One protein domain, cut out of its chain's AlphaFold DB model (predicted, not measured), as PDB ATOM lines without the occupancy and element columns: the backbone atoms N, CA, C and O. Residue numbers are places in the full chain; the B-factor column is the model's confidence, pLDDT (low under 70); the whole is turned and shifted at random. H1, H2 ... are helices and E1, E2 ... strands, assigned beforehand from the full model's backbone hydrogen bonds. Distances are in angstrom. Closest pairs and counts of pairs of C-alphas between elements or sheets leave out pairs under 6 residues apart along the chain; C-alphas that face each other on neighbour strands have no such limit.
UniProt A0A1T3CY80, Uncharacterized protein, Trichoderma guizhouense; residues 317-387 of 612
ATOM      1  N   GLU A 317      14.450  59.740 133.230       90.38
ATOM      2  CA  GLU A 317      14.163  59.371 134.619       90.38
ATOM      3  C   GLU A 317      14.896  58.078 135.005       90.38
ATOM      4  O   GLU A 317      14.803  57.059 134.313       90.38
ATOM      5  N   GLN A 318      15.604  58.119 136.136       88.75
ATOM      6  CA  GLN A 318      16.313  56.975 136.699       88.75
ATOM      7  C   GLN A 318      15.594  56.453 137.938       88.75
ATOM      8  O   GLN A 318      15.289  57.203 138.863       88.75
ATOM      9  N   VAL A 319      15.369  55.144 137.971       84.25
ATOM     10  CA  VAL A 319      14.891  54.430 139.156       84.25
ATOM     11  C   VAL A 319      15.991  53.474 139.580       84.25
ATOM     12  O   VAL A 319      16.438  52.675 138.762       84.25
ATOM     13  N   SER A 320      16.422  53.535 140.838       80.38
ATOM     14  CA  SER A 320      17.444  52.634 141.377       80.38
ATOM     15  C   SER A 320      16.901  51.791 142.526       80.38
ATOM     16  O   SER A 320      16.117  52.267 143.345       80.38
ATOM     17  N   CYS A 321      17.352  50.545 142.605       76.12
ATOM     18  CA  CYS A 321      17.138  49.640 143.727       76.12
ATOM     19  C   CYS A 321      18.503  49.158 144.220       76.12
ATOM     20  O   CYS A 321      19.335  48.780 143.398       76.12
ATOM     21  N   VAL A 322      18.724  49.178 145.535       72.31
ATOM     22  CA  VAL A 322      19.938  48.644 146.163       72.31
ATOM     23  C   VAL A 322      19.572  47.372 146.910       72.31
ATOM     24  O   VAL A 322      18.673  47.377 147.750       72.31
ATOM     25  N   GLN A 323      20.264  46.286 146.590       70.88
ATOM     26  CA  GLN A 323      20.203  45.028 147.315       70.88
ATOM     27  C   GLN A 323      21.488  44.853 148.113       70.88
ATOM     28  O   GLN A 323      22.583  45.060 147.596       70.88
ATOM     29  N   THR A 324      21.341  44.457 149.371       70.94
ATOM     30  CA  THR A 324      22.458  44.247 150.288       70.94
ATOM     31  C   THR A 324      22.491  42.782 150.694       70.94
ATOM     32  O   THR A 324      21.450  42.197 151.004       70.94
ATOM     33  N   ARG A 325      23.676  42.175 150.668       69.56
ATOM     34  CA  ARG A 325      23.879  40.777 151.044       69.56
ATOM     35  C   ARG A 325      25.144  40.633 151.869       69.56
ATOM     36  O   ARG A 325      26.216  41.009 151.407       69.56
ATOM     37  N   ASP A 326      25.030  40.025 153.041       64.44
ATOM     38  CA  ASP A 326      26.208  39.675 153.825       64.44
ATOM     39  C   ASP A 326      26.948  38.507 153.177       64.44
ATOM     40  O   ASP A 326      26.347  37.504 152.770       64.44
ATOM     41  N   ILE A 327      28.263  38.655 153.048       60.03
ATOM     42  CA  ILE A 327      29.139  37.659 152.434       60.03
ATOM     43  C   ILE A 327      30.066  37.119 153.513       60.03
ATOM     44  O   ILE A 327      31.046  37.740 153.904       60.03
ATOM     45  N   THR A 328      29.765  35.922 154.007       50.78
ATOM     46  CA  THR A 328      30.672  35.190 154.890       50.78
ATOM     47  C   THR A 328      31.554  34.279 154.042       50.78
ATOM     48  O   THR A 328      31.084  33.246 153.570       50.78
ATOM     49  N   GLY A 329      32.814  34.668 153.834       50.59
ATOM     50  CA  GLY A 329      33.897  33.787 153.380       50.59
ATOM     51  C   GLY A 329      33.622  32.964 152.117       50.59
ATOM     52  O   GLY A 329      33.518  31.742 152.198       50.59
ATOM     53  N   VAL A 330      33.572  33.596 150.940       36.59
ATOM     54  CA  VAL A 330      33.629  32.867 149.662       36.59
ATOM     55  C   VAL A 330      34.547  33.600 148.687       36.59
ATOM     56  O   VAL A 330      34.335  34.771 148.385       36.59
ATOM     57  N   GLY A 331      35.569  32.890 148.201       44.03
ATOM     58  CA  GLY A 331      36.546  33.376 147.230       44.03
ATOM     59  C   GLY A 331      35.906  33.727 145.888       44.03
ATOM     60  O   GLY A 331      35.719  32.860 145.035       44.03
ATOM     61  N   LEU A 332      35.594  35.008 145.704       43.25
ATOM     62  CA  LEU A 332      35.321  35.607 144.403       43.25
ATOM     63  C   LEU A 332      36.608  36.272 143.887       43.25
ATOM     64  O   LEU A 332      37.262  36.975 144.653       43.25
ATOM     65  N   PRO A 333      36.972  36.085 142.607       43.84
ATOM     66  CA  PRO A 333      38.279  36.469 142.061       43.84
ATOM     67  C   PRO A 333      38.563  37.985 142.011       43.84
ATOM     68  O   PRO A 333      39.697  38.363 141.740       43.84
ATOM     69  N   GLU A 334      37.575  38.841 142.304       43.34
ATOM     70  CA  GLU A 334      37.706  40.311 142.324       43.34
ATOM     71  C   GLU A 334      37.241  40.963 143.647       43.34
ATOM     72  O   GLU A 334      37.224  42.188 143.762       43.34
ATOM     73  N   ALA A 335      36.850  40.179 144.659       43.31
ATOM     74  CA  ALA A 335      36.413  40.721 145.949       43.31
ATOM     75  C   ALA A 335      37.616  40.967 146.886       43.31
ATOM     76  O   ALA A 335      38.557  40.168 146.880       43.31
ATOM     77  N   PRO A 336      37.610  42.030 147.722       47.00
ATOM     78  CA  PRO A 336      38.616  42.193 148.773       47.00
ATOM     79  C   PRO A 336      38.582  40.989 149.732       47.00
ATOM     80  O   PRO A 336      37.539  40.354 149.851       47.00
ATOM     81  N   PRO A 337      39.679  40.655 150.434       47.62
ATOM     82  CA  PRO A 337      39.783  39.407 151.196       47.62
ATOM     83  C   PRO A 337      38.791  39.276 152.367       47.62
ATOM     84  O   PRO A 337      38.534  38.158 152.799       47.62
ATOM     85  N   ASN A 338      38.183  40.377 152.840       53.84
ATOM     86  CA  ASN A 338      37.244  40.390 153.975       53.84
ATOM     87  C   ASN A 338      36.022  41.333 153.783       53.84
ATOM     88  O   ASN A 338      35.816  42.236 154.597       53.84
ATOM     89  N   PRO A 339      35.187  41.199 152.735       51.84
ATOM     90  CA  PRO A 339      33.990  42.015 152.586       51.84
ATOM     91  C   PRO A 339      32.877  41.421 153.451       51.84
ATOM     92  O   PRO A 339      32.422  40.313 153.185       51.84
ATOM     93  N   THR A 340      32.419  42.140 154.472       64.75
ATOM     94  CA  THR A 340      31.278  41.686 155.282       64.75
ATOM     95  C   THR A 340      29.966  41.827 154.532       64.75
ATOM     96  O   THR A 340      29.075  41.002 154.715       64.75
ATOM     97  N   THR A 341      29.864  42.819 153.645       63.38
ATOM     98  CA  THR A 341      28.607  43.150 152.977       63.38
ATOM     99  C   THR A 341      28.840  43.527 151.511       63.38
ATOM    100  O   THR A 341      29.642  44.405 151.186       63.38
ATOM    101  N   GLN A 342      28.132  42.853 150.605       74.00
ATOM    102  CA  GLN A 342      28.005  43.207 149.194       74.00
ATOM    103  C   GLN A 342      26.797  44.115 149.007       74.00
ATOM    104  O   GLN A 342      25.708  43.819 149.500       74.00
ATOM    105  N   HIS A 343      26.967  45.166 148.219       75.44
ATOM    106  CA  HIS A 343      25.881  46.012 147.755       75.44
ATOM    107  C   HIS A 343      25.791  45.920 146.232       75.44
ATOM    108  O   HIS A 343      26.796  46.050 145.533       75.44
ATOM    109  N   GLU A 344      24.589  45.705 145.715       77.94
ATOM    110  CA  GLU A 344      24.281  45.721 144.288       77.94
ATOM    111  C   GLU A 344      23.207  46.779 144.027       77.94
ATOM    112  O   GLU A 344      22.066  46.641 144.464       77.94
ATOM    113  N   GLN A 345      23.552  47.845 143.307       81.25
ATOM    114  CA  GLN A 345      22.587  48.821 142.813       81.25
ATOM    115  C   GLN A 345      22.231  48.497 141.373       81.25
ATOM    116  O   GLN A 345      23.083  48.551 140.489       81.25
ATOM    117  N   THR A 346      20.957  48.242 141.123       82.50
ATOM    118  CA  THR A 346      20.410  48.210 139.771       82.50
ATOM    119  C   THR A 346      19.681  49.517 139.492       82.50
ATOM    120  O   THR A 346      18.794  49.902 140.251       82.50
ATOM    121  N   THR A 347      20.023  50.175 138.390       84.88
ATOM    122  CA  THR A 347      19.403  51.408 137.900       84.88
ATOM    123  C   THR A 347      18.741  51.156 136.552       84.88
ATOM    124  O   THR A 347      19.358  50.604 135.646       84.88
ATOM    125  N   TRP A 348      17.491  51.586 136.394       89.69
ATOM    126  CA  TRP A 348      16.770  51.598 135.123       89.69
ATOM    127  C   TRP A 348      16.576  53.040 134.665       89.69
ATOM    128  O   TRP A 348      16.031  53.846 135.417       89.69
ATOM    129  N   THR A 349      16.984  53.361 133.436       91.88
ATOM    130  CA  THR A 349      16.797  54.701 132.846       91.88
ATOM    131  C   THR A 349      15.699  54.668 131.785       91.88
ATOM    132  O   THR A 349      15.777  53.864 130.861       91.88
ATOM    133  N   GLY A 350      14.671  55.510 131.905       91.88
ATOM    134  CA  GLY A 350      13.569  55.570 130.934       91.88
ATOM    135  C   GLY A 350      12.573  54.408 131.030       91.88
ATOM    136  O   GLY A 350      11.852  54.121 130.073       91.88
ATOM    137  N   LYS A 351      12.508  53.726 132.184       91.38
ATOM    138  CA  LYS A 351      11.697  52.509 132.375       91.38
ATOM    139  C   LYS A 351      10.226  52.679 131.985       91.38
ATOM    140  O   LYS A 351       9.690  51.837 131.274       91.38
ATOM    141  N   LYS A 352       9.586  53.767 132.418       92.75
ATOM    142  CA  LYS A 352       8.167  54.032 132.123       92.75
ATOM    143  C   LYS A 352       7.902  54.160 130.619       92.75
ATOM    144  O   LYS A 352       6.885  53.671 130.143       92.75
ATOM    145  N   VAL A 353       8.830  54.774 129.876       92.81
ATOM    146  CA  VAL A 353       8.732  54.924 128.414       92.81
ATOM    147  C   VAL A 353       8.874  53.569 127.731       92.81
ATOM    148  O   VAL A 353       8.065  53.242 126.870       92.81
ATOM    149  N   GLN A 354       9.845  52.748 128.143       91.44
ATOM    150  CA  GLN A 354       9.991  51.388 127.615       91.44
ATOM    151  C   GLN A 354       8.756  50.518 127.901       91.44
ATOM    152  O   GLN A 354       8.263  49.843 126.998       91.44
ATOM    153  N   ASP A 355       8.232  50.553 129.130       91.56
ATOM    154  CA  ASP A 355       7.025  49.807 129.505       91.56
ATOM    155  C   ASP A 355       5.818  50.243 128.648       91.56
ATOM    156  O   ASP A 355       5.051  49.400 128.178       91.56
ATOM    157  N   TRP A 356       5.679  51.549 128.382       92.62
ATOM    158  CA  TRP A 356       4.659  52.091 127.482       92.62
ATOM    159  C   TRP A 356       4.837  51.631 126.031       92.62
ATOM    160  O   TRP A 356       3.872  51.127 125.459       92.62
ATOM    161  N   LEU A 357       6.042  51.734 125.451       91.25
ATOM    162  CA  LEU A 357       6.331  51.263 124.085       91.25
ATOM    163  C   LEU A 357       5.924  49.793 123.918       91.25
ATOM    164  O   LEU A 357       5.212  49.440 122.979       91.25
ATOM    165  N   ASN A 358       6.294  48.952 124.884       89.56
ATOM    166  CA  ASN A 358       6.005  47.518 124.865       89.56
ATOM    167  C   ASN A 358       4.523  47.202 125.128       89.56
ATOM    168  O   ASN A 358       4.027  46.156 124.708       89.56
ATOM    169  N   SER A 359       3.801  48.080 125.829       89.75
ATOM    170  CA  SER A 359       2.354  47.957 126.017       89.75
ATOM    171  C   SER A 359       1.588  48.382 124.768       89.75
ATOM    172  O   SER A 359       0.682  47.674 124.342       89.75
ATOM    173  N   VAL A 360       1.940  49.527 124.182       87.94
ATOM    174  CA  VAL A 360       1.241  50.104 123.029       87.94
ATOM    175  C   VAL A 360       1.526  49.321 121.758       87.94
ATOM    176  O   VAL A 360       0.606  49.096 120.988       87.94
ATOM    177  N   HIS A 361       2.738  48.798 121.568       85.12
ATOM    178  CA  HIS A 361       3.056  47.949 120.415       85.12
ATOM    179  C   HIS A 361       2.184  46.677 120.317       85.12
ATOM    180  O   HIS A 361       2.077  46.070 119.254       85.12
ATOM    181  N   LYS A 362       1.541  46.249 121.413       85.19
ATOM    182  CA  LYS A 362       0.614  45.104 121.397       85.19
ATOM    183  C   LYS A 362      -0.737  45.438 120.767       85.19
ATOM    184  O   LYS A 362      -1.426  44.511 120.352       85.19
ATOM    185  N   ASP A 363      -1.098  46.715 120.698       83.94
ATOM    186  CA  ASP A 363      -2.303  47.191 120.027       83.94
ATOM    187  C   ASP A 363      -2.080  47.184 118.506       83.94
ATOM    188  O   ASP A 363      -1.116  47.770 118.004       83.94
ATOM    189  N   ASP A 364      -2.960  46.504 117.770       77.56
ATOM    190  CA  ASP A 364      -2.864  46.371 116.315       77.56
ATOM    191  C   ASP A 364      -2.888  47.735 115.608       77.56
ATOM    192  O   ASP A 364      -2.163  47.922 114.629       77.56
ATOM    193  N   ASP A 365      -3.612  48.719 116.152       72.31
ATOM    194  CA  ASP A 365      -3.690  50.072 115.586       72.31
ATOM    195  C   ASP A 365      -2.411  50.895 115.802       72.31
ATOM    196  O   ASP A 365      -2.189  51.905 115.119       72.31
ATOM    197  N   ALA A 366      -1.572  50.500 116.765       78.38
ATOM    198  CA  ALA A 366      -0.394  51.258 117.170       78.38
ATOM    199  C   ALA A 366       0.932  50.711 116.634       78.38
ATOM    200  O   ALA A 366       1.904  51.468 116.541       78.38
ATOM    201  N   LYS A 367       0.966  49.453 116.178       79.62
ATOM    202  CA  LYS A 367       2.113  48.862 115.454       79.62
ATOM    203  C   LYS A 367       2.538  49.685 114.237       79.62
ATOM    204  O   LYS A 367       3.708  49.678 113.860       79.62
ATOM    205  N   ASP A 368       1.597  50.427 113.659       77.38
ATOM    206  CA  ASP A 368       1.817  51.322 112.524       77.38
ATOM    207  C   ASP A 368       2.733  52.518 112.839       77.38
ATOM    208  O   ASP A 368       3.280  53.110 111.903       77.38
ATOM    209  N   PHE A 369       2.873  52.912 114.114       82.81
ATOM    210  CA  PHE A 369       3.620  54.115 114.511       82.81
ATOM    211  C   PHE A 369       4.485  53.985 115.779       82.81
ATOM    212  O   PHE A 369       5.212  54.921 116.114       82.81
ATOM    213  N   VAL A 370       4.440  52.844 116.477       84.88
ATOM    214  CA  VAL A 370       5.296  52.525 117.631       84.88
ATOM    215  C   VAL A 370       5.959  51.162 117.438       84.88
ATOM    216  O   VAL A 370       5.290  50.157 117.184       84.88
ATOM    217  N   LYS A 371       7.283  51.110 117.612       81.75
ATOM    218  CA  LYS A 371       8.059  49.863 117.647       81.75
ATOM    219  C   LYS A 371       8.232  49.372 119.086       81.75
ATOM    220  O   LYS A 371       8.318  50.173 120.014       81.75
ATOM    221  N   GLU A 372       8.302  48.055 119.260       80.88
ATOM    222  CA  GLU A 372       8.722  47.454 120.528       80.88
ATOM    223  C   GLU A 372      10.151  47.900 120.870       80.88
ATOM    224  O   GLU A 372      11.033  47.919 120.007       80.88
ATOM    225  N   SER A 373      10.401  48.242 122.134       80.62
ATOM    226  CA  SER A 373      11.742  48.607 122.582       80.62
ATOM    227  C   SER A 373      12.501  47.373 123.068       80.62
ATOM    228  O   SER A 373      12.228  46.853 124.148       80.62
ATOM    229  N   THR A 374      13.575  47.026 122.362       79.94
ATOM    230  CA  THR A 374      14.550  45.993 122.765       79.94
ATOM    231  C   THR A 374      15.798  46.560 123.456       79.94
ATOM    232  O   THR A 374      16.780  45.848 123.657       79.94
ATOM    233  N   LYS A 375      15.801  47.857 123.800       85.25
ATOM    234  CA  LYS A 375      16.977  48.542 124.361       85.25
ATOM    235  C   LYS A 375      17.276  48.100 125.793       85.25
ATOM    236  O   LYS A 375      16.369  47.976 126.617       85.25
ATOM    237  N   ASP A 376      18.562  47.952 126.107       87.38
ATOM    238  CA  ASP A 376      19.006  47.694 127.474       87.38
ATOM    239  C   ASP A 376      19.022  48.987 128.299       87.38
ATOM    240  O   ASP A 376      19.905  49.844 128.184       87.38
ATOM    241  N   ILE A 377      18.001  49.132 129.136       91.69
ATOM    242  CA  ILE A 377      17.841  50.272 130.038       91.69
ATOM    243  C   ILE A 377      18.451  50.030 131.421       91.69
ATOM    244  O   ILE A 377      18.457  50.960 132.233       91.69
ATOM    245  N   LYS A 378      18.921  48.807 131.701       91.12
ATOM    246  CA  LYS A 378      19.389  48.366 133.014       91.12
ATOM    247  C   LYS A 378      20.895  48.602 133.134       91.12
ATOM    248  O   LYS A 378      21.663  48.318 132.225       91.12
ATOM    249  N   GLU A 379      21.326  49.111 134.275       89.31
ATOM    250  CA  GLU A 379      22.732  49.203 134.654       89.31
ATOM    251  C   GLU A 379      22.882  48.678 136.079       89.31
ATOM    252  O   GLU A 379      22.140  49.093 136.968       89.31
ATOM    253  N   THR A 380      23.811  47.750 136.298       85.75
ATOM    254  CA  THR A 380      24.060  47.165 137.618       85.75
ATOM    255  C   THR A 380      25.471  47.519 138.068       85.75
ATOM    256  O   THR A 380      26.442  47.228 137.373       85.75
ATOM    257  N   LYS A 381      25.576  48.145 139.239       83.88
ATOM    258  CA  LYS A 381      26.834  48.495 139.894       83.88
ATOM    259  C   LYS A 381      26.948  47.733 141.207       83.88
ATOM    260  O   LYS A 381      26.057  47.820 142.047       83.88
ATOM    261  N   THR A 382      28.077  47.067 141.404       78.50
ATOM    262  CA  THR A 382      28.374  46.307 142.620       78.50
ATOM    263  C   THR A 382      29.509  46.977 143.381       78.50
ATOM    264  O   THR A 382      30.502  47.383 142.777       78.50
ATOM    265  N   TRP A 383      29.379  47.107 144.699       75.56
ATOM    266  CA  TRP A 383      30.475  47.520 145.576       75.56
ATOM    267  C   TRP A 383      30.482  46.706 146.867       75.56
ATOM    268  O   TRP A 383      29.489  46.090 147.251       75.56
ATOM    269  N   TYR A 384      31.634  46.697 147.528       69.50
ATOM    270  CA  TYR A 384      31.894  45.885 148.709       69.50
ATOM    271  C   TYR A 384      32.207  46.784 149.900       69.50
ATOM    272  O   TYR A 384      32.994  47.725 149.780       69.50
ATOM    273  N   GLU A 385      31.610  46.483 151.048       59.25
ATOM    274  CA  GLU A 385      31.922  47.116 152.323       59.25
ATOM    275  C   GLU A 385      32.704  46.126 153.196       59.25
ATOM    276  O   GLU A 385      32.221  45.046 153.547       59.25
ATOM    277  N   VAL A 386      33.952  46.487 153.500       55.94
ATOM    278  CA  VAL A 386      34.829  45.754 154.423       55.94
ATOM    279  C   VAL A 386      34.492  46.201 155.841       55.94
ATOM    280  O   VAL A 386      34.363  47.404 156.087       55.94
ATOM    281  N   ALA A 387      34.371  45.255 156.777       50.97
ATOM    282  CA  ALA A 387      34.216  45.575 158.190       50.97
ATOM    283  C   ALA A 387      35.354  46.505 158.628       50.97
ATOM    284  O   ALA A 387      36.528  46.141 158.595       50.97
TER     285      ALA A 387
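Overview. This is residues 317 to 387 of the 612 residues of an uncharacterized protein of Trichoderma guizhouense (UniProt A0A1T3CY80). This is a long, twisted ribbon of three antiparallel strands, E1, E2 and E3, with the short helix H1 beyond one end of the ribbon and a loop of residues 327 to 338 at the other. The chain leaves the sheet from E2 into H1, turns round past the helix through residues 361 to 377 and comes back as E3. The printed part has 71 residues, with one named helix and three named strands in the order E1, E2, H1, E3; the sheet's order is E1, E2, E3, and the class is mixed, helices and strands. The whole is extended, with a radius of gyration of the C-alphas of 18.7 A, and it is a rod whose C-alphas span 57 by 21 by 13 A.

Along the chain. E1 is residues 318 to 326, 26.3 A from first to last C-alpha, and begins with C-alpha 318 at (16.313, 56.975, 136.699). E2, residues 339 to 349, is the longest strand by residues and measures 29.1 A. H1 is residues 351 to 360, 14.2 A long, with C-alpha 360 at (1.241, 50.104, 123.029). E3, residues 378 to 386, measures 26.5 A and ends with C-alpha 386 at (34.829, 45.754, 154.423).

Arrangement. E2 is the inner strand of the sheet, and E1 and E3 are its edge strands. E1 and E2 form a hairpin, antiparallel with 162 degrees between their directions. The C-alphas of Ser 320 and Thr 347 face each other at 4.2 A, and N 321 and O 346 are within hydrogen-bond range at 2.8 A. E2 and E3 are antiparallel with 161 degrees between their directions. The C-alphas of Thr 346 and Thr 380 face each other at 4.4 A, and N 345 and O 381 are within hydrogen-bond range at 2.8 A. H1 is only just on the sheet, with 5 pairs of C-alphas within 10 A, and only grazes it with residues 351 to 352. The closest C-alphas of E1 and H1 are those of Val 319 and Lys 351, 7.7 A apart. In H1 every O i to N i+4 pair is within hydrogen-bond range.

Size, cuts and confidence. The two C-alphas farthest apart are those of Asp 365 and Ala 387, at 57.2 A. The printed part has no cut. The links from E1 to E2, 12 residues, and from H1 to E3, 17 residues, are long, while the link from E2 to H1 is tight, with 1 residue. The mean pLDDT of the printed part is 74.7, and the model's confidence is under 70 at residues 325 to 341 and 384 to 387.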